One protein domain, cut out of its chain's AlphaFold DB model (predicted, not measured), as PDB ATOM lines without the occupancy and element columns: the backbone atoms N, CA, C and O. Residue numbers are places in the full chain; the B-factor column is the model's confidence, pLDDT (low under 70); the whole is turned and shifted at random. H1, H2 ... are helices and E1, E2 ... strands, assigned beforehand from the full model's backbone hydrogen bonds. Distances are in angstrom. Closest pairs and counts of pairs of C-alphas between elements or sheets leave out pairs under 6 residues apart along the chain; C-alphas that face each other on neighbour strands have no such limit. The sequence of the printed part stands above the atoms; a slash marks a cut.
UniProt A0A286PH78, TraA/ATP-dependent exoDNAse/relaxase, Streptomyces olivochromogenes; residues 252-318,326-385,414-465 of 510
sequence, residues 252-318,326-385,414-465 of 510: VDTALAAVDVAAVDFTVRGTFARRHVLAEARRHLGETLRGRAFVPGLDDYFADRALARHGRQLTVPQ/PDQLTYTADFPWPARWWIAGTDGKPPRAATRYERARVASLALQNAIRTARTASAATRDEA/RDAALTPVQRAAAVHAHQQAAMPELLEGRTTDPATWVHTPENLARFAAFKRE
ATOM      1  N   VAL A 252      44.670 -51.315 -42.031       83.44
ATOM      2  CA  VAL A 252      44.283 -49.963 -41.620       83.44
ATOM      3  C   VAL A 252      42.851 -49.697 -42.061       83.44
ATOM      4  O   VAL A 252      42.545 -49.688 -43.248       83.44
ATOM      5  N   ASP A 253      41.965 -49.444 -41.100       83.50
ATOM      6  CA  ASP A 253      40.591 -49.033 -41.385       83.50
ATOM      7  C   ASP A 253      40.579 -47.550 -41.765       83.50
ATOM      8  O   ASP A 253      40.697 -46.669 -40.912       83.50
ATOM      9  N   THR A 254      40.471 -47.275 -43.062       81.69
ATOM     10  CA  THR A 254      40.655 -45.931 -43.625       81.69
ATOM     11  C   THR A 254      39.621 -44.919 -43.121       81.69
ATOM     12  O   THR A 254      39.942 -43.748 -42.906       81.69
ATOM     13  N   ALA A 255      38.392 -45.367 -42.861       77.88
ATOM     14  CA  ALA A 255      37.333 -44.530 -42.315       77.88
ATOM     15  C   ALA A 255      37.581 -44.202 -40.836       77.88
ATOM     16  O   ALA A 255      37.417 -43.049 -40.431       77.88
ATOM     17  N   LEU A 256      38.016 -45.182 -40.032       80.75
ATOM     18  CA  LEU A 256      38.413 -44.931 -38.641       80.75
ATOM     19  C   LEU A 256      39.651 -44.034 -38.560       80.75
ATOM     20  O   LEU A 256      39.689 -43.148 -37.708       80.75
ATOM     21  N   ALA A 257      40.623 -44.223 -39.454       85.31
ATOM     22  CA  ALA A 257      41.819 -43.392 -39.540       85.31
ATOM     23  C   ALA A 257      41.465 -41.930 -39.855       85.31
ATOM     24  O   ALA A 257      41.914 -41.022 -39.159       85.31
ATOM     25  N   ALA A 258      40.605 -41.687 -40.852       87.38
ATOM     26  CA  ALA A 258      40.170 -40.334 -41.211       87.38
ATOM     27  C   ALA A 258      39.467 -39.614 -40.044       87.38
ATOM     28  O   ALA A 258      39.697 -38.425 -39.810       87.38
ATOM     29  N   VAL A 259      38.635 -40.340 -39.294       84.31
ATOM     30  CA  VAL A 259      37.956 -39.819 -38.103       84.31
ATOM     31  C   VAL A 259      38.948 -39.533 -36.968       84.31
ATOM     32  O   VAL A 259      38.889 -38.456 -36.377       84.31
ATOM     33  N   ASP A 260      39.866 -40.462 -36.682       85.31
ATOM     34  CA  ASP A 260      40.885 -40.332 -35.628       85.31
ATOM     35  C   ASP A 260      41.755 -39.095 -35.840       85.31
ATOM     36  O   ASP A 260      41.839 -38.222 -34.976       85.31
ATOM     37  N   VAL A 261      42.338 -38.980 -37.031       90.94
ATOM     38  CA  VAL A 261      43.243 -37.892 -37.403       90.94
ATOM     39  C   VAL A 261      42.542 -36.533 -37.273       90.94
ATOM     40  O   VAL A 261      43.100 -35.609 -36.676       90.94
ATOM     41  N   ALA A 262      41.301 -36.409 -37.763       89.88
ATOM     42  CA  ALA A 262      40.525 -35.174 -37.653       89.88
ATOM     43  C   ALA A 262      40.166 -34.831 -36.195       89.88
ATOM     44  O   ALA A 262      40.325 -33.683 -35.771       89.88
ATOM     45  N   ALA A 263      39.709 -35.817 -35.416       85.75
ATOM     46  CA  ALA A 263      39.327 -35.627 -34.018       85.75
ATOM     47  C   ALA A 263      40.528 -35.239 -33.147       85.75
ATOM     48  O   ALA A 263      40.418 -34.358 -32.282       85.75
ATOM     49  N   VAL A 264      41.688 -35.854 -33.400       89.25
ATOM     50  CA  VAL A 264      42.916 -35.560 -32.666       89.25
ATOM     51  C   VAL A 264      43.392 -34.138 -32.935       89.25
ATOM     52  O   VAL A 264      43.639 -33.381 -31.991       89.25
ATOM     53  N   ASP A 265      43.480 -33.740 -34.201       91.75
ATOM     54  CA  ASP A 265      43.935 -32.398 -34.555       91.75
ATOM     55  C   ASP A 265      42.967 -31.306 -34.096       91.75
ATOM     56  O   ASP A 265      43.417 -30.281 -33.566       91.75
ATOM     57  N   PHE A 266      41.658 -31.537 -34.215       89.75
ATOM     58  CA  PHE A 266      40.645 -30.643 -33.667       89.75
ATOM     59  C   PHE A 266      40.811 -30.464 -32.157       89.75
ATOM     60  O   PHE A 266      40.930 -29.341 -31.679       89.75
ATOM     61  N   THR A 267      40.908 -31.550 -31.393       84.75
ATOM     62  CA  THR A 267      41.003 -31.459 -29.928       84.75
ATOM     63  C   THR A 267      42.292 -30.765 -29.474       84.75
ATOM     64  O   THR A 267      42.320 -30.028 -28.483       84.75
ATOM     65  N   VAL A 268      43.398 -30.991 -30.190       86.94
ATOM     66  CA  VAL A 268      44.695 -30.401 -29.845       86.94
ATOM     67  C   VAL A 268      44.753 -28.914 -30.215       86.94
ATOM     68  O   VAL A 268      45.291 -28.111 -29.437       86.94
ATOM     69  N   ARG A 269      44.217 -28.536 -31.382       89.31
ATOM     70  CA  ARG A 269      44.439 -27.212 -31.991       89.31
ATOM     71  C   ARG A 269      43.198 -26.324 -32.076       89.31
ATOM     72  O   ARG A 269      43.356 -25.110 -32.135       89.31
ATOM     73  N   GLY A 270      41.995 -26.891 -32.113       89.38
ATOM     74  CA  GLY A 270      40.715 -26.238 -32.433       89.38
ATOM     75  C   GLY A 270      40.588 -25.864 -33.911       89.38
ATOM     76  O   GLY A 270      39.592 -26.167 -34.569       89.38
ATOM     77  N   THR A 271      41.653 -25.274 -34.445       92.62
ATOM     78  CA  THR A 271      41.787 -24.846 -35.833       92.62
ATOM     79  C   THR A 271      43.067 -25.431 -36.425       92.62
ATOM     80  O   THR A 271      44.150 -25.323 -35.843       92.62
ATOM     81  N   PHE A 272      42.966 -26.066 -37.588       94.00
ATOM     82  CA  PHE A 272      44.054 -26.805 -38.222       94.00
ATOM     83  C   PHE A 272      44.083 -26.593 -39.743       94.00
ATOM     84  O   PHE A 272      43.298 -25.841 -40.305       94.00
ATOM     85  N   ALA A 273      45.065 -27.187 -40.413       94.00
ATOM     86  CA  ALA A 273      45.308 -27.067 -41.848       94.00
ATOM     87  C   ALA A 273      45.762 -28.436 -42.357       94.00
ATOM     88  O   ALA A 273      46.201 -29.256 -41.546       94.00
ATOM     89  N   ARG A 274      45.730 -28.671 -43.675       94.06
ATOM     90  CA  ARG A 274      46.074 -29.979 -44.267       94.06
ATOM     91  C   ARG A 274      47.395 -30.555 -43.759       94.06
ATOM     92  O   ARG A 274      47.466 -31.729 -43.430       94.06
ATOM     93  N   ARG A 275      48.426 -29.721 -43.599       94.88
ATOM     94  CA  ARG A 275      49.740 -30.134 -43.070       94.88
ATOM     95  C   ARG A 275      49.705 -30.726 -41.654       94.88
ATOM     96  O   ARG A 275      50.560 -31.540 -41.324       94.88
ATOM     97  N   HIS A 276      48.763 -30.304 -40.807       95.25
ATOM     98  CA  HIS A 276      48.599 -30.888 -39.474       95.25
ATOM     99  C   HIS A 276      47.989 -32.288 -39.595       95.25
ATOM    100  O   HIS A 276      48.564 -33.241 -39.074       95.25
ATOM    101  N   VAL A 277      46.931 -32.400 -40.402       95.12
ATOM    102  CA  VAL A 277      46.204 -33.652 -40.638       95.12
ATOM    103  C   VAL A 277      47.127 -34.679 -41.290       95.12
ATOM    104  O   VAL A 277      47.179 -35.823 -40.860       95.12
ATOM    105  N   LEU A 278      47.950 -34.258 -42.251       95.94
ATOM    106  CA  LEU A 278      48.958 -35.105 -42.889       95.94
ATOM    107  C   LEU A 278      50.021 -35.601 -41.897       95.94
ATOM    108  O   LEU A 278      50.401 -36.769 -41.921       95.94
ATOM    109  N   ALA A 279      50.486 -34.735 -40.990       96.62
ATOM    110  CA  ALA A 279      51.397 -35.155 -39.928       96.62
ATOM    111  C   ALA A 279      50.756 -36.198 -39.003       96.62
ATOM    112  O   ALA A 279      51.421 -37.149 -38.598       96.62
ATOM    113  N   GLU A 280      49.485 -36.025 -38.649       95.56
ATOM    114  CA  GLU A 280      48.787 -36.962 -37.773       95.56
ATOM    115  C   GLU A 280      48.419 -38.272 -38.494       95.56
ATOM    116  O   GLU A 280      48.591 -39.336 -37.912       95.56
ATOM    117  N   ALA A 281      48.079 -38.235 -39.786       95.50
ATOM    118  CA  ALA A 281      47.884 -39.426 -40.619       95.50
ATOM    119  C   ALA A 281      49.145 -40.301 -40.683       95.50
ATOM    120  O   ALA A 281      49.085 -41.513 -40.481       95.50
ATOM    121  N   ARG A 282      50.318 -39.684 -40.869       96.56
ATOM    122  CA  ARG A 282      51.611 -40.391 -40.855       96.56
ATOM    123  C   ARG A 282      51.915 -41.029 -39.497       96.56
ATOM    124  O   ARG A 282      52.466 -42.127 -39.440       96.56
ATOM    125  N   ARG A 283      51.535 -40.375 -38.393       94.94
ATOM    126  CA  ARG A 283      51.650 -40.965 -37.047       94.94
ATOM    127  C   ARG A 283      50.696 -42.132 -36.854       94.94
ATOM    128  O   ARG A 283      51.124 -43.156 -36.334       94.94
ATOM    129  N   HIS A 284      49.448 -41.988 -37.296       92.81
ATOM    130  CA  HIS A 284      48.449 -43.050 -37.243       92.81
ATOM    131  C   HIS A 284      48.930 -44.298 -37.994       92.81
ATOM    132  O   HIS A 284      48.833 -45.405 -37.468       92.81
ATOM    133  N   LEU A 285      49.516 -44.122 -39.184       93.75
ATOM    134  CA  LEU A 285      50.138 -45.209 -39.943       93.75
ATOM    135  C   LEU A 285      51.278 -45.866 -39.162       93.75
ATOM    136  O   LEU A 285      51.256 -47.080 -38.971       93.75
ATOM    137  N   GLY A 286      52.227 -45.078 -38.649       93.62
ATOM    138  CA  GLY A 286      53.342 -45.607 -37.857       93.62
ATOM    139  C   GLY A 286      52.882 -46.384 -36.617       93.62
ATOM    140  O   GLY A 286      53.438 -47.435 -36.300       93.62
ATOM    141  N   GLU A 287      51.836 -45.907 -35.938       91.69
ATOM    142  CA  GLU A 287      51.264 -46.573 -34.769       91.69
ATOM    143  C   GLU A 287      50.505 -47.855 -35.129       91.69
ATOM    144  O   GLU A 287      50.658 -48.866 -34.447       91.69
ATOM    145  N   THR A 288      49.705 -47.831 -36.193       90.50
ATOM    146  CA  THR A 288      48.832 -48.951 -36.572       90.50
ATOM    147  C   THR A 288      49.622 -50.088 -37.206       90.50
ATOM    148  O   THR A 288      49.444 -51.249 -36.850       90.50
ATOM    149  N   LEU A 289      50.538 -49.750 -38.112       92.62
ATOM    150  CA  LEU A 289      51.300 -50.721 -38.893       92.62
ATOM    151  C   LEU A 289      52.559 -51.210 -38.181       92.62
ATOM    152  O   LEU A 289      53.146 -52.198 -38.611       92.62
ATOM    153  N   ARG A 290      52.978 -50.546 -37.095       94.75
ATOM    154  CA  ARG A 290      54.106 -50.966 -36.245       94.75
ATOM    155  C   ARG A 290      55.403 -51.214 -37.028       94.75
ATOM    156  O   ARG A 290      56.195 -52.067 -36.647       94.75
ATOM    157  N   GLY A 291      55.649 -50.425 -38.077       94.94
ATOM    158  CA  GLY A 291      56.828 -50.543 -38.946       94.94
ATOM    159  C   GLY A 291      56.608 -51.354 -40.226       94.94
ATOM    160  O   GLY A 291      57.555 -51.532 -40.978       94.94
ATOM    161  N   ARG A 292      55.388 -51.832 -40.497       94.38
ATOM    162  CA  ARG A 292      55.080 -52.515 -41.758       94.38
ATOM    163  C   ARG A 292      54.970 -51.557 -42.942       94.38
ATOM    164  O   ARG A 292      54.486 -50.434 -42.786       94.38
ATOM    165  N   ALA A 293      55.344 -52.047 -44.123       92.12
ATOM    166  CA  ALA A 293      55.092 -51.370 -45.392       92.12
ATOM    167  C   ALA A 293      53.596 -51.126 -45.641       92.12
ATOM    168  O   ALA A 293      52.726 -51.859 -45.163       92.12
ATOM    169  N   PHE A 294      53.306 -50.087 -46.421       90.00
ATOM    170  CA  PHE A 294      51.962 -49.703 -46.836       90.00
ATOM    171  C   PHE A 294      51.979 -49.079 -48.229       90.00
ATOM    172  O   PHE A 294      53.027 -48.691 -48.743       90.00
ATOM    173  N   VAL A 295      50.792 -48.971 -48.824       87.94
ATOM    174  CA  VAL A 295      50.603 -48.401 -50.160       87.94
ATOM    175  C   VAL A 295      51.030 -46.922 -50.175       87.94
ATOM    176  O   VAL A 295      50.532 -46.142 -49.357       87.94
ATOM    177  N   PRO A 296      51.918 -46.497 -51.092       87.94
ATOM    178  CA  PRO A 296      52.299 -45.092 -51.226       87.94
ATOM    179  C   PRO A 296      51.087 -44.165 -51.407       87.94
ATOM    180  O   PRO A 296      50.145 -44.492 -52.122       87.94
ATOM    181  N   GLY A 297      51.111 -42.996 -50.760       88.88
ATOM    182  CA  GLY A 297      50.030 -42.002 -50.827       88.88
ATOM    183  C   GLY A 297      48.848 -42.259 -49.885       88.88
ATOM    184  O   GLY A 297      47.921 -41.449 -49.836       88.88
ATOM    185  N   LEU A 298      48.868 -43.342 -49.099       90.12
ATOM    186  CA  LEU A 298      47.820 -43.634 -48.116       90.12
ATOM    187  C   LEU A 298      47.699 -42.547 -47.027       90.12
ATOM    188  O   LEU A 298      46.607 -42.273 -46.532       90.12
ATOM    189  N   ASP A 299      48.803 -41.891 -46.676       93.12
ATOM    190  CA  ASP A 299      48.838 -40.750 -45.759       93.12
ATOM    191  C   ASP A 299      48.118 -39.517 -46.323       93.12
ATOM    192  O   ASP A 299      47.311 -38.901 -45.620       93.12
ATOM    193  N   ASP A 300      48.377 -39.175 -47.587       92.00
ATOM    194  CA  ASP A 300      47.669 -38.103 -48.293       92.00
ATOM    195  C   ASP A 300      46.182 -38.436 -48.446       92.00
ATOM    196  O   ASP A 300      45.335 -37.592 -48.144       92.00
ATOM    197  N   TYR A 301      45.857 -39.687 -48.789       90.19
ATOM    198  CA  TYR A 301      44.479 -40.166 -48.841       90.19
ATOM    199  C   TYR A 301      43.756 -39.941 -47.504       90.19
ATOM    200  O   TYR A 301      42.689 -39.327 -47.478       90.19
ATOM    201  N   PHE A 302      44.336 -40.353 -46.372       86.50
ATOM    202  CA  PHE A 302      43.731 -40.115 -45.053       86.50
ATOM    203  C   PHE A 302      43.556 -38.641 -44.741       86.50
ATOM    204  O   PHE A 302      42.508 -38.252 -44.221       86.50
ATOM    205  N   ALA A 303      44.556 -37.822 -45.064       91.94
ATOM    206  CA  ALA A 303      44.481 -36.396 -44.820       91.94
ATOM    207  C   ALA A 303      43.334 -35.750 -45.608       91.94
ATOM    208  O   ALA A 303      42.546 -34.989 -45.041       91.94
ATOM    209  N   ASP A 304      43.187 -36.103 -46.881       91.62
ATOM    210  CA  ASP A 304      42.138 -35.560 -47.739       91.62
ATOM    211  C   ASP A 304      40.751 -36.071 -47.333       91.62
ATOM    212  O   ASP A 304      39.799 -35.290 -47.271       91.62
ATOM    213  N   ARG A 305      40.620 -37.349 -46.948       90.00
ATOM    214  CA  ARG A 305      39.352 -37.900 -46.434       90.00
ATOM    215  C   ARG A 305      38.945 -37.277 -45.106       90.00
ATOM    216  O   ARG A 305      37.767 -36.954 -44.934       90.00
ATOM    217  N   ALA A 306      39.893 -37.080 -44.194       91.00
ATOM    218  CA  ALA A 306      39.665 -36.414 -42.916       91.00
ATOM    219  C   ALA A 306      39.123 -34.993 -43.128       91.00
ATOM    220  O   ALA A 306      38.099 -34.628 -42.549       91.00
ATOM    221  N   LEU A 307      39.753 -34.216 -44.015       92.31
ATOM    222  CA  LEU A 307      39.296 -32.866 -44.350       92.31
ATOM    223  C   LEU A 307      37.930 -32.863 -45.039       92.31
ATOM    224  O   LEU A 307      37.055 -32.110 -44.626       92.31
ATOM    225  N   ALA A 308      37.725 -33.715 -46.044       90.06
ATOM    226  CA  ALA A 308      36.500 -33.715 -46.838       90.06
ATOM    227  C   ALA A 308      35.257 -34.160 -46.047       90.06
ATOM    228  O   ALA A 308      34.161 -33.668 -46.299       90.06
ATOM    229  N   ARG A 309      35.399 -35.108 -45.110       86.38
ATOM    230  CA  ARG A 309      34.252 -35.680 -44.376       86.38
ATOM    231  C   ARG A 309      34.038 -35.108 -42.982       86.38
ATOM    232  O   ARG A 309      32.913 -35.167 -42.477       86.38
ATOM    233  N   HIS A 310      35.104 -34.629 -42.349       86.94
ATOM    234  CA  HIS A 310      35.090 -34.208 -40.947       86.94
ATOM    235  C   HIS A 310      35.614 -32.784 -40.742       86.94
ATOM    236  O   HIS A 310      35.430 -32.225 -39.663       86.94
ATOM    237  N   GLY A 311      36.237 -32.185 -41.758       89.44
ATOM    238  CA  GLY A 311      36.669 -30.798 -41.734       89.44
ATOM    239  C   GLY A 311      35.555 -29.837 -42.149       89.44
ATOM    240  O   GLY A 311      34.856 -30.048 -43.134       89.44
ATOM    241  N   ARG A 312      35.447 -28.719 -41.432       91.50
ATOM    242  CA  ARG A 312      34.716 -27.524 -41.853       91.50
ATOM    243  C   ARG A 312      35.720 -26.445 -42.224       91.50
ATOM    244  O   ARG A 312      36.445 -25.945 -41.363       91.50
ATOM    245  N   GLN A 313      35.769 -26.085 -43.501       92.00
ATOM    246  CA  GLN A 313      36.646 -25.022 -43.984       92.00
ATOM    247  C   GLN A 313      36.196 -23.668 -43.421       92.00
ATOM    248  O   GLN A 313      35.042 -23.276 -43.561       92.00
ATOM    249  N   LEU A 314      37.119 -22.953 -42.778       90.31
ATOM    250  CA  LEU A 314      36.900 -21.605 -42.243       90.31
ATOM    251  C   LEU A 314      37.384 -20.517 -43.202       90.31
ATOM    252  O   LEU A 314      36.891 -19.392 -43.171       90.31
ATOM    253  N   THR A 315      38.370 -20.827 -44.045       86.12
ATOM    254  CA  THR A 315      38.866 -19.875 -45.039       86.12
ATOM    255  C   THR A 315      37.827 -19.698 -46.144       86.12
ATOM    256  O   THR A 315      37.616 -20.610 -46.938       86.12
ATOM    257  N   VAL A 316      37.211 -18.519 -46.224       81.69
ATOM    258  CA  VAL A 316      36.264 -18.165 -47.292       81.69
ATOM    259  C   VAL A 316      37.023 -17.433 -48.407       81.69
ATOM    260  O   VAL A 316      37.608 -16.377 -48.138       81.69
ATOM    261  N   PRO A 317      37.062 -17.964 -49.644       76.69
ATOM    262  CA  PRO A 317      37.572 -17.219 -50.789       76.69
ATOM    263  C   PRO A 317      36.756 -15.935 -50.972       76.69
ATOM    264  O   PRO A 317      35.531 -15.976 -50.996       76.69
ATOM    265  N   GLN A 318      37.432 -14.793 -51.077       75.94
ATOM    266  CA  GLN A 318      36.775 -13.519 -51.365       75.94
ATOM    267  C   GLN A 318      36.848 -13.234 -52.860       75.94
ATOM    268  O   GLN A 318      37.917 -13.355 -53.463       75.94
ATOM    269  N   PRO A 326      45.492 -25.026 -51.333       74.88
ATOM    270  CA  PRO A 326      44.941 -26.000 -50.382       74.88
ATOM    271  C   PRO A 326      45.634 -26.035 -49.009       74.88
ATOM    272  O   PRO A 326      44.989 -26.248 -47.985       74.88
ATOM    273  N   ASP A 327      46.941 -25.777 -48.954       74.62
ATOM    274  CA  ASP A 327      47.734 -25.740 -47.719       74.62
ATOM    275  C   ASP A 327      47.599 -24.426 -46.919       74.62
ATOM    276  O   ASP A 327      47.985 -24.359 -45.745       74.62
ATOM    277  N   GLN A 328      47.015 -23.398 -47.542       79.44
ATOM    278  CA  GLN A 328      46.646 -22.110 -46.945       79.44
ATOM    279  C   GLN A 328      45.203 -22.109 -46.422       79.44
ATOM    280  O   GLN A 328      44.785 -21.168 -45.739       79.44
ATOM    281  N   LEU A 329      44.442 -23.163 -46.718       89.69
ATOM    282  CA  LEU A 329      43.116 -23.361 -46.164       89.69
ATOM    283  C   LEU A 329      43.215 -23.773 -44.700       89.69
ATOM    284  O   LEU A 329      44.055 -24.575 -44.283       89.69
ATOM    285  N   THR A 330      42.328 -23.179 -43.919       93.25
ATOM    286  CA  THR A 330      42.191 -23.423 -42.497       93.25
ATOM    287  C   THR A 330      40.847 -24.084 -42.249       93.25
ATOM    288  O   THR A 330      39.832 -23.687 -42.822       93.25
ATOM    289  N   TYR A 331      40.857 -25.090 -41.389       94.12
ATOM    290  CA  TYR A 331      39.737 -25.962 -41.086       94.12
ATOM    291  C   TYR A 331      39.510 -26.013 -39.577       94.12
ATOM    292  O   TYR A 331      40.430 -25.825 -38.779       94.12
ATOM    293  N   THR A 332      38.279 -26.300 -39.193       93.44
ATOM    294  CA  THR A 332      37.914 -26.812 -37.871       93.44
ATOM    295  C   THR A 332      37.143 -28.119 -38.059       93.44
ATOM    296  O   THR A 332      37.049 -28.607 -39.183       93.44
ATOM    297  N   ALA A 333      36.614 -28.710 -36.999       88.12
ATOM    298  CA  ALA A 333      35.762 -29.888 -37.089       88.12
ATOM    299  C   ALA A 333      34.644 -29.803 -36.053       88.12
ATOM    300  O   ALA A 333      34.767 -29.096 -35.056       88.12
ATOM    301  N   ASP A 334      33.569 -30.547 -36.278       81.69
ATOM    302  CA  ASP A 334      32.412 -30.577 -35.382       81.69
ATOM    303  C   ASP A 334      32.472 -31.813 -34.474       81.69
ATOM    304  O   ASP A 334      31.580 -32.663 -34.474       81.69
ATOM    305  N   PHE A 335      33.565 -31.934 -33.713       78.75
ATOM    306  CA  PHE A 335      33.679 -32.924 -32.641       78.75
ATOM    307  C   PHE A 335      33.368 -32.274 -31.285       78.75
ATOM    308  O   PHE A 335      33.663 -31.094 -31.080       78.75
ATOM    309  N   PRO A 336      32.790 -33.018 -30.330       69.00
ATOM    310  CA  PRO A 336      32.672 -32.536 -28.961       69.00
ATOM    311  C   PRO A 336      34.066 -32.299 -28.364       69.00
ATOM    312  O   PRO A 336      35.014 -33.031 -28.641       69.00
ATOM    313  N   TRP A 337      34.198 -31.266 -27.533       70.75
ATOM    314  CA  TRP A 337      35.436 -31.024 -26.799       70.75
ATOM    315  C   TRP A 337      35.503 -31.957 -25.585       70.75
ATOM    316  O   TRP A 337      34.658 -31.832 -24.697       70.75
ATOM    317  N   PRO A 338      36.505 -32.846 -25.483       69.88
ATOM    318  CA  PRO A 338      36.656 -33.680 -24.300       69.88
ATOM    319  C   PRO A 338      36.989 -32.821 -23.074       69.88
ATOM    320  O   PRO A 338      37.923 -32.003 -23.095       69.88
ATOM    321  N   ALA A 339      36.223 -33.026 -22.000       69.19
ATOM    322  CA  ALA A 339      36.402 -32.361 -20.717       69.19
ATOM    323  C   ALA A 339      37.770 -32.681 -20.096       69.19
ATOM    324  O   ALA A 339      38.403 -33.700 -20.378       69.19
ATOM    325  N   ARG A 340      38.257 -31.774 -19.245       70.81
ATOM    326  CA  ARG A 340      39.500 -31.991 -18.499       70.81
ATOM    327  C   ARG A 340      39.241 -32.948 -17.342       70.81
ATOM    328  O   ARG A 340      38.328 -32.712 -16.564       70.81
ATOM    329  N   TRP A 341      40.099 -33.950 -17.194       66.62
ATOM    330  CA  TRP A 341      40.173 -34.788 -15.998       66.62
ATOM    331  C   TRP A 341      41.571 -34.709 -15.383       66.62
ATOM    332  O   TRP A 341      42.527 -34.279 -16.041       66.62
ATOM    333  N   TRP A 342      41.693 -35.125 -14.125       67.06
ATOM    334  CA  TRP A 342      42.968 -35.196 -13.419       67.06
ATOM    335  C   TRP A 342      43.526 -36.614 -13.446       67.06
ATOM    336  O   TRP A 342      42.799 -37.597 -13.304       67.06
ATOM    337  N   ILE A 343      44.831 -36.708 -13.672       64.62
ATOM    338  CA  ILE A 343      45.600 -37.945 -13.635       64.62
ATOM    339  C   ILE A 343      46.319 -37.968 -12.291       64.62
ATOM    340  O   ILE A 343      47.055 -37.028 -11.970       64.62
ATOM    341  N   ALA A 344      46.074 -39.021 -11.509       67.38
ATOM    342  CA  ALA A 344      46.766 -39.252 -10.251       67.38
ATOM    343  C   ALA A 344      48.282 -39.289 -10.487       67.38
ATOM    344  O   ALA A 344      48.757 -39.837 -11.482       67.38
ATOM    345  N   GLY A 345      49.042 -38.672  -9.588       56.12
ATOM    346  CA  GLY A 345      50.494 -38.732  -9.656       56.12
ATOM    347  C   GLY A 345      51.016 -40.106  -9.233       56.12
ATOM    348  O   GLY A 345      50.535 -40.674  -8.253       56.12
ATOM    349  N   THR A 346      52.000 -40.630  -9.964       61.06
ATOM    350  CA  THR A 346      52.813 -41.785  -9.552       61.06
ATOM    351  C   THR A 346      54.194 -41.305  -9.107       61.06
ATOM    352  O   THR A 346      54.619 -40.204  -9.472       61.06
ATOM    353  N   ASP A 347      54.887 -42.111  -8.300       56.84
ATOM    354  CA  ASP A 347      56.312 -41.919  -7.978       56.84
ATOM    355  C   ASP A 347      56.641 -40.534  -7.386       56.84
ATOM    356  O   ASP A 347      57.575 -39.854  -7.804       56.84
ATOM    357  N   GLY A 348      55.811 -40.073  -6.443       51.41
ATOM    358  CA  GLY A 348      56.013 -38.803  -5.735       51.41
ATOM    359  C   GLY A 348      55.652 -37.540  -6.530       51.41
ATOM    360  O   GLY A 348      55.787 -36.435  -6.008       51.41
ATOM    361  N   LYS A 349      55.157 -37.660  -7.770       53.34
ATOM    362  CA  LYS A 349      54.708 -36.504  -8.564       53.34
ATOM    363  C   LYS A 349      53.313 -36.043  -8.124       53.34
ATOM    364  O   LYS A 349      52.477 -36.882  -7.792       53.34
ATOM    365  N   PRO A 350      53.010 -34.732  -8.142       59.81
ATOM    366  CA  PRO A 350      51.660 -34.251  -7.876       59.81
ATOM    367  C   PRO A 350      50.694 -34.672  -8.997       59.81
ATOM    368  O   PRO A 350      51.122 -34.862 -10.143       59.81
ATOM    369  N   PRO A 351      49.386 -34.791  -8.705       65.88
ATOM    370  CA  PRO A 351      48.384 -35.009  -9.740       65.88
ATOM    371  C   PRO A 351      48.429 -33.878 -10.772       65.88
ATOM    372  O   PRO A 351      48.662 -32.712 -10.443       65.88
ATOM    373  N   ARG A 352      48.189 -34.218 -12.038       76.06
ATOM    374  CA  ARG A 352      48.212 -33.254 -13.146       76.06
ATOM    375  C   ARG A 352      46.952 -33.338 -13.986       76.06
ATOM    376  O   ARG A 352      46.375 -34.408 -14.158       76.06
ATOM    377  N   ALA A 353      46.553 -32.217 -14.572       73.12
ATOM    378  CA  ALA A 353      45.471 -32.213 -15.543       73.12
ATOM    379  C   ALA A 353      45.887 -32.970 -16.817       73.12
ATOM    380  O   ALA A 353      47.035 -32.876 -17.268       73.12
ATOM    381  N   ALA A 354      44.934 -33.673 -17.427       75.19
ATOM    382  CA  ALA A 354      45.120 -34.306 -18.723       75.19
ATOM    383  C   ALA A 354      45.449 -33.258 -19.799       75.19
ATOM    384  O   ALA A 354      44.751 -32.245 -19.980       75.19
ATOM    385  N   THR A 355      46.524 -33.517 -20.536       82.62
ATOM    386  CA  THR A 355      46.967 -32.699 -21.665       82.62
ATOM    387  C   THR A 355      45.957 -32.745 -22.806       82.62
ATOM    388  O   THR A 355      45.121 -33.641 -22.898       82.62
ATOM    389  N   ARG A 356      46.039 -31.784 -23.735       84.38
ATOM    390  CA  ARG A 356      45.147 -31.772 -24.906       84.38
ATOM    391  C   ARG A 356      45.257 -33.051 -25.738       84.38
ATOM    392  O   ARG A 356      44.249 -33.500 -26.263       84.38
ATOM    393  N   TYR A 357      46.457 -33.621 -25.853       84.81
ATOM    394  CA  TYR A 357      46.677 -34.837 -26.629       84.81
ATOM    395  C   TYR A 357      46.097 -36.080 -25.941       84.81
ATOM    396  O   TYR A 357      45.418 -36.864 -26.590       84.81
ATOM    397  N   GLU A 358      46.274 -36.235 -24.627       82.12
ATOM    398  CA  GLU A 358      45.643 -37.340 -23.883       82.12
ATOM    399  C   GLU A 358      44.121 -37.278 -23.983       82.12
ATOM    400  O   GLU A 358      43.471 -38.287 -24.260       82.12
ATOM    401  N   ARG A 359      43.562 -36.069 -23.845       81.94
ATOM    402  CA  ARG A 359      42.137 -35.833 -24.074       81.94
ATOM    403  C   ARG A 359      41.706 -36.269 -25.463       81.94
ATOM    404  O   ARG A 359      40.744 -37.013 -25.574       81.94
ATOM    405  N   ALA A 360      42.459 -35.866 -26.483       83.00
ATOM    406  CA  ALA A 360      42.225 -36.207 -27.880       83.00
ATOM    407  C   ALA A 360      42.262 -37.718 -28.160       83.00
ATOM    408  O   ALA A 360      41.478 -38.222 -28.961       83.00
ATOM    409  N   ARG A 361      43.147 -38.456 -27.486       80.25
ATOM    410  CA  ARG A 361      43.279 -39.906 -27.656       80.25
ATOM    411  C   ARG A 361      42.123 -40.684 -27.049       80.25
ATOM    412  O   ARG A 361      41.610 -41.584 -27.705       80.25
ATOM    413  N   VAL A 362      41.689 -40.328 -25.841       74.62
ATOM    414  CA  VAL A 362      40.510 -40.958 -25.212       74.62
ATOM    415  C   VAL A 362      39.260 -40.684 -26.043       74.62
ATOM    416  O   VAL A 362      38.534 -41.606 -26.403       74.62
ATOM    417  N   ALA A 363      39.081 -39.418 -26.414       70.12
ATOM    418  CA  ALA A 363      38.090 -38.939 -27.364       70.12
ATOM    419  C   ALA A 363      38.015 -39.804 -28.633       70.12
ATOM    420  O   ALA A 363      36.967 -40.348 -28.991       70.12
ATOM    421  N   SER A 364      39.145 -39.927 -29.325       75.94
ATOM    422  CA  SER A 364      39.214 -40.683 -30.566       75.94
ATOM    423  C   SER A 364      38.935 -42.169 -30.351       75.94
ATOM    424  O   SER A 364      38.163 -42.762 -31.098       75.94
ATOM    425  N   LEU A 365      39.484 -42.776 -29.296       74.75
ATOM    426  CA  LEU A 365      39.260 -44.189 -29.004       74.75
ATOM    427  C   LEU A 365      37.778 -44.496 -28.751       74.75
ATOM    428  O   LEU A 365      37.260 -45.478 -29.280       74.75
ATOM    429  N   ALA A 366      37.083 -43.645 -27.994       68.94
ATOM    430  CA  ALA A 366      35.649 -43.784 -27.754       68.94
ATOM    431  C   ALA A 366      34.842 -43.699 -29.061       68.94
ATOM    432  O   ALA A 366      33.976 -44.535 -29.320       68.94
ATOM    433  N   LEU A 367      35.188 -42.737 -29.919       71.19
ATOM    434  CA  LEU A 367      34.591 -42.550 -31.241       71.19
ATOM    435  C   LEU A 367      34.831 -43.765 -32.150       71.19
ATOM    436  O   LEU A 367      33.891 -44.279 -32.754       71.19
ATOM    437  N   GLN A 368      36.058 -44.288 -32.194       74.38
ATOM    438  CA  GLN A 368      36.381 -45.499 -32.947       74.38
ATOM    439  C   GLN A 368      35.619 -46.724 -32.432       74.38
ATOM    440  O   GLN A 368      35.099 -47.500 -33.231       74.38
ATOM    441  N   ASN A 369      35.537 -46.908 -31.111       73.00
ATOM    442  CA  ASN A 369      34.822 -48.033 -30.513       73.00
ATOM    443  C   ASN A 369      33.330 -47.981 -30.836       73.00
ATOM    444  O   ASN A 369      32.774 -48.984 -31.265       73.00
ATOM    445  N   ALA A 370      32.704 -46.811 -30.736       69.06
ATOM    446  CA  ALA A 370      31.305 -46.650 -31.108       69.06
ATOM    447  C   ALA A 370      31.052 -46.943 -32.597       69.06
ATOM    448  O   ALA A 370      30.068 -47.599 -32.934       69.06
ATOM    449  N   ILE A 371      31.961 -46.533 -33.489       72.75
ATOM    450  CA  ILE A 371      31.883 -46.879 -34.915       72.75
ATOM    451  C   ILE A 371      31.992 -48.393 -35.123       72.75
ATOM    452  O   ILE A 371      31.222 -48.960 -35.901       72.75
ATOM    453  N   ARG A 372      32.926 -49.060 -34.434       75.12
ATOM    454  CA  ARG A 372      33.071 -50.522 -34.503       75.12
ATOM    455  C   ARG A 372      31.790 -51.217 -34.038       75.12
ATOM    456  O   ARG A 372      31.271 -52.038 -34.785       75.12
ATOM    457  N   THR A 373      31.239 -50.825 -32.888       73.12
ATOM    458  CA  THR A 373      29.980 -51.366 -32.347       73.12
ATOM    459  C   THR A 373      28.801 -51.147 -33.295       73.12
ATOM    460  O   THR A 373      27.981 -52.034 -33.512       73.12
ATOM    461  N   ALA A 374      28.715 -49.972 -33.914       70.56
ATOM    462  CA  ALA A 374      27.667 -49.686 -34.881       70.56
ATOM    463  C   ALA A 374      27.781 -50.537 -36.159       70.56
ATOM    464  O   ALA A 374      26.768 -50.937 -36.736       70.56
ATOM    465  N   ARG A 375      29.009 -50.813 -36.614       73.00
ATOM    466  CA  ARG A 375      29.268 -51.682 -37.770       73.00
ATOM    467  C   ARG A 375      28.931 -53.140 -37.468       73.00
ATOM    468  O   ARG A 375      28.334 -53.785 -38.323       73.00
ATOM    469  N   THR A 376      29.249 -53.641 -36.274       74.75
ATOM    470  CA  THR A 376      28.897 -55.012 -35.869       74.75
ATOM    471  C   THR A 376      27.389 -55.189 -35.720       74.75
ATOM    472  O   THR A 376      26.853 -56.165 -36.232       74.75
ATOM    473  N   ALA A 377      26.678 -54.220 -35.132       69.88
ATOM    474  CA  ALA A 377      25.213 -54.252 -35.054       69.88
ATOM    475  C   ALA A 377      24.547 -54.251 -36.446       69.88
ATOM    476  O   ALA A 377      23.575 -54.968 -36.682       69.88
ATOM    477  N   SER A 378      25.096 -53.485 -37.396       66.31
ATOM    478  CA  SER A 378      24.624 -53.464 -38.790       66.31
ATOM    479  C   SER A 378      24.937 -54.751 -39.567       66.31
ATOM    480  O   SER A 378      24.241 -55.057 -40.534       66.31
ATOM    481  N   ALA A 379      25.994 -55.477 -39.193       63.44
ATOM    482  CA  ALA A 379      26.305 -56.785 -39.763       63.44
ATOM    483  C   ALA A 379      25.361 -57.858 -39.205       63.44
ATOM    484  O   ALA A 379      24.742 -58.558 -39.990       63.44
ATOM    485  N   ALA A 380      25.145 -57.890 -37.885       64.00
ATOM    486  CA  ALA A 380      24.214 -58.821 -37.242       64.00
ATOM    487  C   ALA A 380      22.779 -58.686 -37.782       64.00
ATOM    488  O   ALA A 380      22.147 -59.681 -38.102       64.00
ATOM    489  N   THR A 381      22.295 -57.457 -37.981       62.50
ATOM    490  CA  THR A 381      20.975 -57.213 -38.599       62.50
ATOM    491  C   THR A 381      20.909 -57.620 -40.073       62.50
ATOM    492  O   THR A 381      19.853 -58.036 -40.544       62.50
ATOM    493  N   ARG A 382      22.021 -57.525 -40.818       59.88
ATOM    494  CA  ARG A 382      22.103 -58.052 -42.189       59.88
ATOM    495  C   ARG A 382      22.122 -59.573 -42.210       59.88
ATOM    496  O   ARG A 382      21.427 -60.139 -43.040       59.88
ATOM    497  N   ASP A 383      22.862 -60.207 -41.309       58.16
ATOM    498  CA  ASP A 383      22.919 -61.662 -41.186       58.16
ATOM    499  C   ASP A 383      21.581 -62.230 -40.693       58.16
ATOM    500  O   ASP A 383      21.154 -63.263 -41.186       58.16
ATOM    501  N   GLU A 384      20.851 -61.528 -39.819       55.53
ATOM    502  CA  GLU A 384      19.471 -61.871 -39.441       55.53
ATOM    503  C   GLU A 384      18.494 -61.709 -40.614       55.53
ATOM    504  O   GLU A 384      17.644 -62.571 -40.827       55.53
ATOM    505  N   ALA A 385      18.624 -60.648 -41.418       53.12
ATOM    506  CA  ALA A 385      17.811 -60.460 -42.622       53.12
ATOM    507  C   ALA A 385      18.145 -61.488 -43.724       53.12
ATOM    508  O   ALA A 385      17.247 -61.964 -44.421       53.12
ATOM    509  N   ARG A 414      35.808 -50.971 -47.597       49.22
ATOM    510  CA  ARG A 414      35.070 -50.645 -46.349       49.22
ATOM    511  C   ARG A 414      34.856 -49.147 -46.135       49.22
ATOM    512  O   ARG A 414      34.506 -48.712 -45.035       49.22
ATOM    513  N   ASP A 415      35.021 -48.353 -47.187       48.16
ATOM    514  CA  ASP A 415      34.895 -46.896 -47.180       48.16
ATOM    515  C   ASP A 415      33.438 -46.384 -47.168       48.16
ATOM    516  O   ASP A 415      33.116 -45.289 -47.647       48.16
ATOM    517  N   ALA A 416      32.532 -47.164 -46.571       54.44
ATOM    518  CA  ALA A 416      31.187 -46.705 -46.283       54.44
ATOM    519  C   ALA A 416      31.265 -45.535 -45.291       54.44
ATOM    520  O   ALA A 416      31.775 -45.663 -44.170       54.44
ATOM    521  N   ALA A 417      30.754 -44.379 -45.717       56.09
ATOM    522  CA  ALA A 417      30.588 -43.235 -44.836       56.09
ATOM    523  C   ALA A 417      29.677 -43.627 -43.661       56.09
ATOM    524  O   ALA A 417      28.662 -44.294 -43.852       56.09
ATOM    525  N   LEU A 418      30.028 -43.188 -42.452       57.91
ATOM    526  CA  LEU A 418      29.170 -43.379 -41.281       57.91
ATOM    527  C   LEU A 418      27.813 -42.724 -41.521       57.91
ATOM    528  O   LEU A 418      27.760 -41.552 -41.918       57.91
ATOM    529  N   THR A 419      26.733 -43.439 -41.214       64.31
ATOM    530  CA  THR A 419      25.398 -42.837 -41.232       64.31
ATOM    531  C   THR A 419      25.296 -41.751 -40.147       64.31
ATOM    532  O   THR A 419      26.057 -41.772 -39.168       64.31
ATOM    533  N   PRO A 420      24.364 -40.787 -40.265       62.47
ATOM    534  CA  PRO A 420      24.161 -39.757 -39.243       62.47
ATOM    535  C   PRO A 420      23.936 -40.326 -37.831       62.47
ATOM    536  O   PRO A 420      24.465 -39.784 -36.864       62.47
ATOM    537  N   VAL A 421      23.239 -41.463 -37.718       60.50
ATOM    538  CA  VAL A 421      22.986 -42.160 -36.443       60.50
ATOM    539  C   VAL A 421      24.279 -42.709 -35.840       60.50
ATOM    540  O   VAL A 421      24.548 -42.502 -34.660       60.50
ATOM    541  N   GLN A 422      25.124 -43.351 -36.653       60.16
ATOM    542  CA  GLN A 422      26.417 -43.881 -36.204       60.16
ATOM    543  C   GLN A 422      27.349 -42.754 -35.744       60.16
ATOM    544  O   GLN A 422      28.062 -42.891 -34.752       60.16
ATOM    545  N   ARG A 423      27.299 -41.610 -36.437       61.62
ATOM    546  CA  ARG A 423      28.038 -40.402 -36.061       61.62
ATOM    547  C   ARG A 423      27.546 -39.832 -34.727       61.62
ATOM    548  O   ARG A 423      28.370 -39.546 -33.864       61.62
ATOM    549  N   ALA A 424      26.232 -39.707 -34.536       63.44
ATOM    550  CA  ALA A 424      25.638 -39.197 -33.300       63.44
ATOM    551  C   ALA A 424      25.920 -40.107 -32.089       63.44
ATOM    552  O   ALA A 424      26.334 -39.619 -31.040       63.44
ATOM    553  N   ALA A 425      25.786 -41.429 -32.247       61.59
ATOM    554  CA  ALA A 425      26.100 -42.400 -31.197       61.59
ATOM    555  C   ALA A 425      27.577 -42.339 -30.779       61.59
ATOM    556  O   ALA A 425      27.900 -42.403 -29.592       61.59
ATOM    557  N   ALA A 426      28.476 -42.149 -31.744       55.28
ATOM    558  CA  ALA A 426      29.897 -42.040 -31.463       55.28
ATOM    559  C   ALA A 426      30.291 -40.702 -30.818       55.28
ATOM    560  O   ALA A 426      31.158 -40.678 -29.944       55.28
ATOM    561  N   VAL A 427      29.607 -39.607 -31.170       55.16
ATOM    562  CA  VAL A 427      29.707 -38.316 -30.467       55.16
ATOM    563  C   VAL A 427      29.230 -38.443 -29.018       55.16
ATOM    564  O   VAL A 427      29.916 -37.971 -28.114       55.16
ATOM    565  N   HIS A 428      28.112 -39.130 -28.774       59.59
ATOM    566  CA  HIS A 428      27.599 -39.362 -27.423       59.59
ATOM    567  C   HIS A 428      28.545 -40.244 -26.586       59.59
ATOM    568  O   HIS A 428      28.889 -39.889 -25.462       59.59
ATOM    569  N   ALA A 429      29.054 -41.353 -27.135       55.56
ATOM    570  CA  ALA A 429      30.025 -42.212 -26.447       55.56
ATOM    571  C   ALA A 429      31.337 -41.476 -26.116       55.56
ATOM    572  O   ALA A 429      31.908 -41.655 -25.043       55.56
ATOM    573  N   HIS A 430      31.791 -40.601 -27.015       54.06
ATOM    574  CA  HIS A 430      32.928 -39.719 -26.773       54.06
ATOM    575  C   HIS A 430      32.666 -38.720 -25.637       54.06
ATOM    576  O   HIS A 430      33.553 -38.487 -24.818       54.06
ATOM    577  N   GLN A 431      31.464 -38.137 -25.562       52.81
ATOM    578  CA  GLN A 431      31.065 -37.254 -24.460       52.81
ATOM    579  C   GLN A 431      31.034 -38.000 -23.118       52.81
ATOM    580  O   GLN A 431      31.520 -37.472 -22.123       52.81
ATOM    581  N   GLN A 432      30.548 -39.243 -23.100       54.56
ATOM    582  CA  GLN A 432      30.515 -40.085 -21.897       54.56
ATOM    583  C   GLN A 432      31.916 -40.530 -21.450       54.56
ATOM    584  O   GLN A 432      32.227 -40.483 -20.267       54.56
ATOM    585  N   ALA A 433      32.820 -40.857 -22.380       48.53
ATOM    586  CA  ALA A 433      34.225 -41.144 -22.059       48.53
ATOM    587  C   ALA A 433      34.987 -39.924 -21.495       48.53
ATOM    588  O   ALA A 433      36.069 -40.069 -20.925       48.53
ATOM    589  N   ALA A 434      34.428 -38.721 -21.652       44.56
ATOM    590  CA  ALA A 434      34.920 -37.488 -21.056       44.56
ATOM    591  C   ALA A 434      34.310 -37.187 -19.664       44.56
ATOM    592  O   ALA A 434      34.634 -36.147 -19.090       44.56
ATOM    593  N   MET A 435      33.471 -38.073 -19.107       45.62
ATOM    594  CA  MET A 435      32.847 -37.948 -17.779       45.62
ATOM    595  C   MET A 435      33.434 -39.012 -16.815       45.62
ATOM    596  O   MET A 435      33.287 -40.203 -17.080       45.62
ATOM    597  N   PRO A 436      34.152 -38.651 -15.726       45.00
ATOM    598  CA  PRO A 436      35.046 -39.593 -15.031       45.00
ATOM    599  C   PRO A 436      34.429 -40.506 -13.963       45.00
ATOM    600  O   PRO A 436      35.175 -40.989 -13.118       45.00
ATOM    601  N   GLU A 437      33.130 -40.790 -13.962       39.50
ATOM    602  CA  GLU A 437      32.558 -41.658 -12.911       39.50
ATOM    603  C   GLU A 437      32.967 -43.143 -13.048       39.50
ATOM    604  O   GLU A 437      32.765 -43.927 -12.129       39.50
ATOM    605  N   LEU A 438      33.603 -43.532 -14.162       38.78
ATOM    606  CA  LEU A 438      33.872 -44.932 -14.530       38.78
ATOM    607  C   LEU A 438      35.358 -45.311 -14.694       38.78
ATOM    608  O   LEU A 438      35.664 -46.354 -15.270       38.78
ATOM    609  N   LEU A 439      36.310 -44.502 -14.215       43.41
ATOM    610  CA  LEU A 439      37.743 -44.822 -14.319       43.41
ATOM    611  C   LEU A 439      38.400 -44.815 -12.936       43.41
ATOM    612  O   LEU A 439      38.628 -43.749 -12.366       43.41
ATOM    613  N   GLU A 440      38.721 -46.009 -12.427       39.31
ATOM    614  CA  GLU A 440      39.405 -46.229 -11.145       39.31
ATOM    615  C   GLU A 440      40.549 -45.216 -10.929       39.31
ATOM    616  O   GLU A 440      41.490 -45.117 -11.722       39.31
ATOM    617  N   GLY A 441      40.443 -44.420  -9.859       44.12
ATOM    618  CA  GLY A 441      41.491 -43.491  -9.418       44.12
ATOM    619  C   GLY A 441      41.529 -42.102 -10.078       44.12
ATOM    620  O   GLY A 441      42.530 -41.400  -9.919       44.12
ATOM    621  N   ARG A 442      40.489 -41.663 -10.804       48.97
ATOM    622  CA  ARG A 442      40.411 -40.309 -11.402       48.97
ATOM    623  C   ARG A 442      39.291 -39.488 -10.753       48.97
ATOM    624  O   ARG A 442      38.164 -39.948 -10.676       48.97
ATOM    625  N   THR A 443      39.589 -38.265 -10.308       43.16
ATOM    626  CA  THR A 443      38.604 -37.333  -9.717       43.16
ATOM    627  C   THR A 443      38.469 -36.059 -10.558       43.16
ATOM    628  O   THR A 443      39.438 -35.590 -11.166       43.16
ATOM    629  N   THR A 444      37.258 -35.504 -10.619       39.75
ATOM    630  CA  THR A 444      36.938 -34.197 -11.221       39.75
ATOM    631  C   THR A 444      37.165 -33.025 -10.268       39.75
ATOM    632  O   THR A 444      37.211 -31.887 -10.733       39.75
ATOM    633  N   ASP A 445      37.342 -33.287  -8.970       44.78
ATOM    634  CA  ASP A 445      37.423 -32.268  -7.926       44.78
ATOM    635  C   ASP A 445      38.741 -32.375  -7.121       44.78
ATOM    636  O   ASP A 445      38.930 -33.300  -6.324       44.78
ATOM    637  N   PRO A 446      39.693 -31.441  -7.324       42.38
ATOM    638  CA  PRO A 446      40.947 -31.395  -6.575       42.38
ATOM    639  C   PRO A 446      40.765 -31.093  -5.083       42.38
ATOM    640  O   PRO A 446      41.623 -31.484  -4.291       42.38
ATOM    641  N   ALA A 447      39.692 -30.390  -4.695       46.44
ATOM    642  CA  ALA A 447      39.488 -29.976  -3.309       46.44
ATOM    643  C   ALA A 447      39.226 -31.192  -2.414       46.44
ATOM    644  O   ALA A 447      39.811 -31.323  -1.345       46.44
ATOM    645  N   THR A 448      38.428 -32.146  -2.881       44.34
ATOM    646  CA  THR A 448      38.113 -33.365  -2.127       44.34
ATOM    647  C   THR A 448      39.261 -34.377  -2.097       44.34
ATOM    648  O   THR A 448      39.422 -35.074  -1.098       44.34
ATOM    649  N   TRP A 449      40.128 -34.421  -3.120       42.34
ATOM    650  CA  TRP A 449      41.277 -35.341  -3.157       42.34
ATOM    651  C   TRP A 449      42.297 -35.074  -2.044       42.34
ATOM    652  O   TRP A 449      42.732 -36.011  -1.375       42.34
ATOM    653  N   VAL A 450      42.663 -33.806  -1.822       42.34
ATOM    654  CA  VAL A 450      43.681 -33.406  -0.829       42.34
ATOM    655  C   VAL A 450      43.230 -33.697   0.605       42.34
ATOM    656  O   VAL A 450      44.068 -33.917   1.475       42.34
ATOM    657  N   HIS A 451      41.919 -33.729   0.853       44.81
ATOM    658  CA  HIS A 451      41.340 -33.840   2.192       44.81
ATOM    659  C   HIS A 451      40.891 -35.254   2.575       44.81
ATOM    660  O   HIS A 451      40.368 -35.442   3.673       44.81
ATOM    661  N   THR A 452      41.109 -36.260   1.723       49.91
ATOM    662  CA  THR A 452      40.850 -37.644   2.139       49.91
ATOM    663  C   THR A 452      41.866 -38.080   3.205       49.91
ATOM    664  O   THR A 452      43.051 -37.741   3.096       49.91
ATOM    665  N   PRO A 453      41.449 -38.847   4.230       45.62
ATOM    666  CA  PRO A 453      42.354 -39.334   5.274       45.62
ATOM    667  C   PRO A 453      43.579 -40.083   4.724       45.62
ATOM    668  O   PRO A 453      44.690 -39.895   5.219       45.62
ATOM    669  N   GLU A 454      43.407 -40.864   3.654       48.28
ATOM    670  CA  GLU A 454      44.491 -41.597   2.986       48.28
ATOM    671  C   GLU A 454      45.488 -40.667   2.283       48.28
ATOM    672  O   GLU A 454      46.700 -40.838   2.432       48.28
ATOM    673  N   ASN A 455      45.017 -39.643   1.565       45.03
ATOM    674  CA  ASN A 455      45.918 -38.705   0.890       45.03
ATOM    675  C   ASN A 455      46.613 -37.762   1.878       45.03
ATOM    676  O   ASN A 455      47.792 -37.462   1.691       45.03
ATOM    677  N   LEU A 456      45.946 -37.361   2.967       51.69
ATOM    678  CA  LEU A 456      46.580 -36.630   4.070       51.69
ATOM    679  C   LEU A 456      47.681 -37.467   4.737       51.69
ATOM    680  O   LEU A 456      48.773 -36.951   4.993       51.69
ATOM    681  N   ALA A 457      47.448 -38.766   4.946       51.44
ATOM    682  CA  ALA A 457      48.466 -39.686   5.449       51.44
ATOM    683  C   ALA A 457      49.647 -39.832   4.470       51.44
ATOM    684  O   ALA A 457      50.805 -39.861   4.896       51.44
ATOM    685  N   ARG A 458      49.373 -39.846   3.158       47.59
ATOM    686  CA  ARG A 458      50.387 -39.899   2.092       47.59
ATOM    687  C   ARG A 458      51.234 -38.623   2.034       47.59
ATOM    688  O   ARG A 458      52.457 -38.706   1.995       47.59
ATOM    689  N   PHE A 459      50.617 -37.443   2.144       46.50
ATOM    690  CA  PHE A 459      51.331 -36.165   2.267       46.50
ATOM    691  C   PHE A 459      52.166 -36.080   3.550       46.50
ATOM    692  O   PHE A 459      53.303 -35.604   3.522       46.50
ATOM    693  N   ALA A 460      51.645 -36.583   4.671       50.09
ATOM    694  CA  ALA A 460      52.397 -36.671   5.918       50.09
ATOM    695  C   ALA A 460      53.580 -37.653   5.821       50.09
ATOM    696  O   ALA A 460      54.600 -37.448   6.478       50.09
ATOM    697  N   ALA A 461      53.480 -38.711   5.010       49.38
ATOM    698  CA  ALA A 461      54.602 -39.598   4.704       49.38
ATOM    699  C   ALA A 461      55.664 -38.889   3.846       49.38
ATOM    700  O   ALA A 461      56.827 -38.879   4.241       49.38
ATOM    701  N   PHE A 462      55.266 -38.186   2.777       50.94
ATOM    702  CA  PHE A 462      56.195 -37.408   1.943       50.94
ATOM    703  C   PHE A 462      56.950 -36.341   2.733       50.94
ATOM    704  O   PHE A 462      58.154 -36.176   2.562       50.94
ATOM    705  N   LYS A 463      56.263 -35.633   3.639       48.22
ATOM    706  CA  LYS A 463      56.910 -34.644   4.506       48.22
ATOM    707  C   LYS A 463      57.946 -35.300   5.425       48.22
ATOM    708  O   LYS A 463      59.054 -34.791   5.543       48.22
ATOM    709  N   ARG A 464      57.619 -36.454   6.023       52.94
ATOM    710  CA  ARG A 464      58.543 -37.211   6.885       52.94
ATOM    711  C   ARG A 464      59.769 -37.718   6.124       52.94
ATOM    712  O   ARG A 464      60.872 -37.637   6.656       52.94
ATOM    713  N   GLU A 465      59.585 -38.193   4.897       47.62
ATOM    714  CA  GLU A 465      60.659 -38.696   4.037       47.62
ATOM    715  C   GLU A 465      61.562 -37.561   3.528       47.62
ATOM    716  O   GLU A 465      62.784 -37.650   3.628       47.62
TER     717      GLU A 465
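This is residues 252 to 318, 326 to 385 and 414 to 465 of the 510 residues of the protein "TraA/ATP-dependent exoDNAse/relaxase" of Streptomyces olivochromogenes (UniProt A0A286PH78). Three steeply crossed helices, H1, H2 and H3, with the small two-strand sheet E1 - E2, make a clump; the long helix H4 runs along H1 and on past it, H5 packs on H4, and residues 376 to 385 of H4 stick out. H6 and H7 lie far from this clump, on the side where the long loop of residues 334 to 355 reaches out. The printed part has 179 residues, mostly helix by class, with named elements in the order H1 H2 H3 E1 E2 H4 H5 H6 H7. It is loose, with a radius of gyration of the C-alphas of 20.0 A and spans of 60 by 49 by 39 A.

E1, residues 311 to 313, and E2, residues 331 to 333, are antiparallel neighbours; N 312 and O 332, 2.8 A apart, are within hydrogen-bond range. The hub H1, residues 254 to 269, has C-alpha 266 6.0 A from C-alpha 333 of E2, their closest pair. H1 touches H2, residues 274 to 289, at a steep tilt of 55 degrees, closest at C-alphas 261 and 280, 5.6 A. H1 touches H3, residues 298 to 310, closest at C-alphas 258 and 306, 4.3 A. H4, residues 356 to 385, touches H1 at a shallow tilt of 27 degrees, opposite ways, closest at C-alphas 360 and 264, 4.9 A. H5, residues 420 to 433, touches residues 362 to 374 of H4 alone, closest at C-alphas 426 and 367, 4.7 A. H6, residues 446 to 450, and H7, residues 453 to 465, are close but not clearly touching. Every O i to N i+4 pair is within hydrogen-bond range in H1, H2, H3, H4, H5 and H7; H6 has 0 of 1, and 1 of 2 O i to N i+3 pairs.

H1 begins at C-alpha 254 (40.655, -45.931, -43.625); H4 is 43.4 A long; H7 ends at C-alpha 465 (60.659, -38.696, 4.037).

Cuts leave gaps of 14.9 A from C-alpha 318 to 326 and 20.2 A from 385 to 414. The links E2 to H4 and H5 to H6 are long. Mean pLDDT of the printed part is 72.2; residues 414 to 465 are among those under 70.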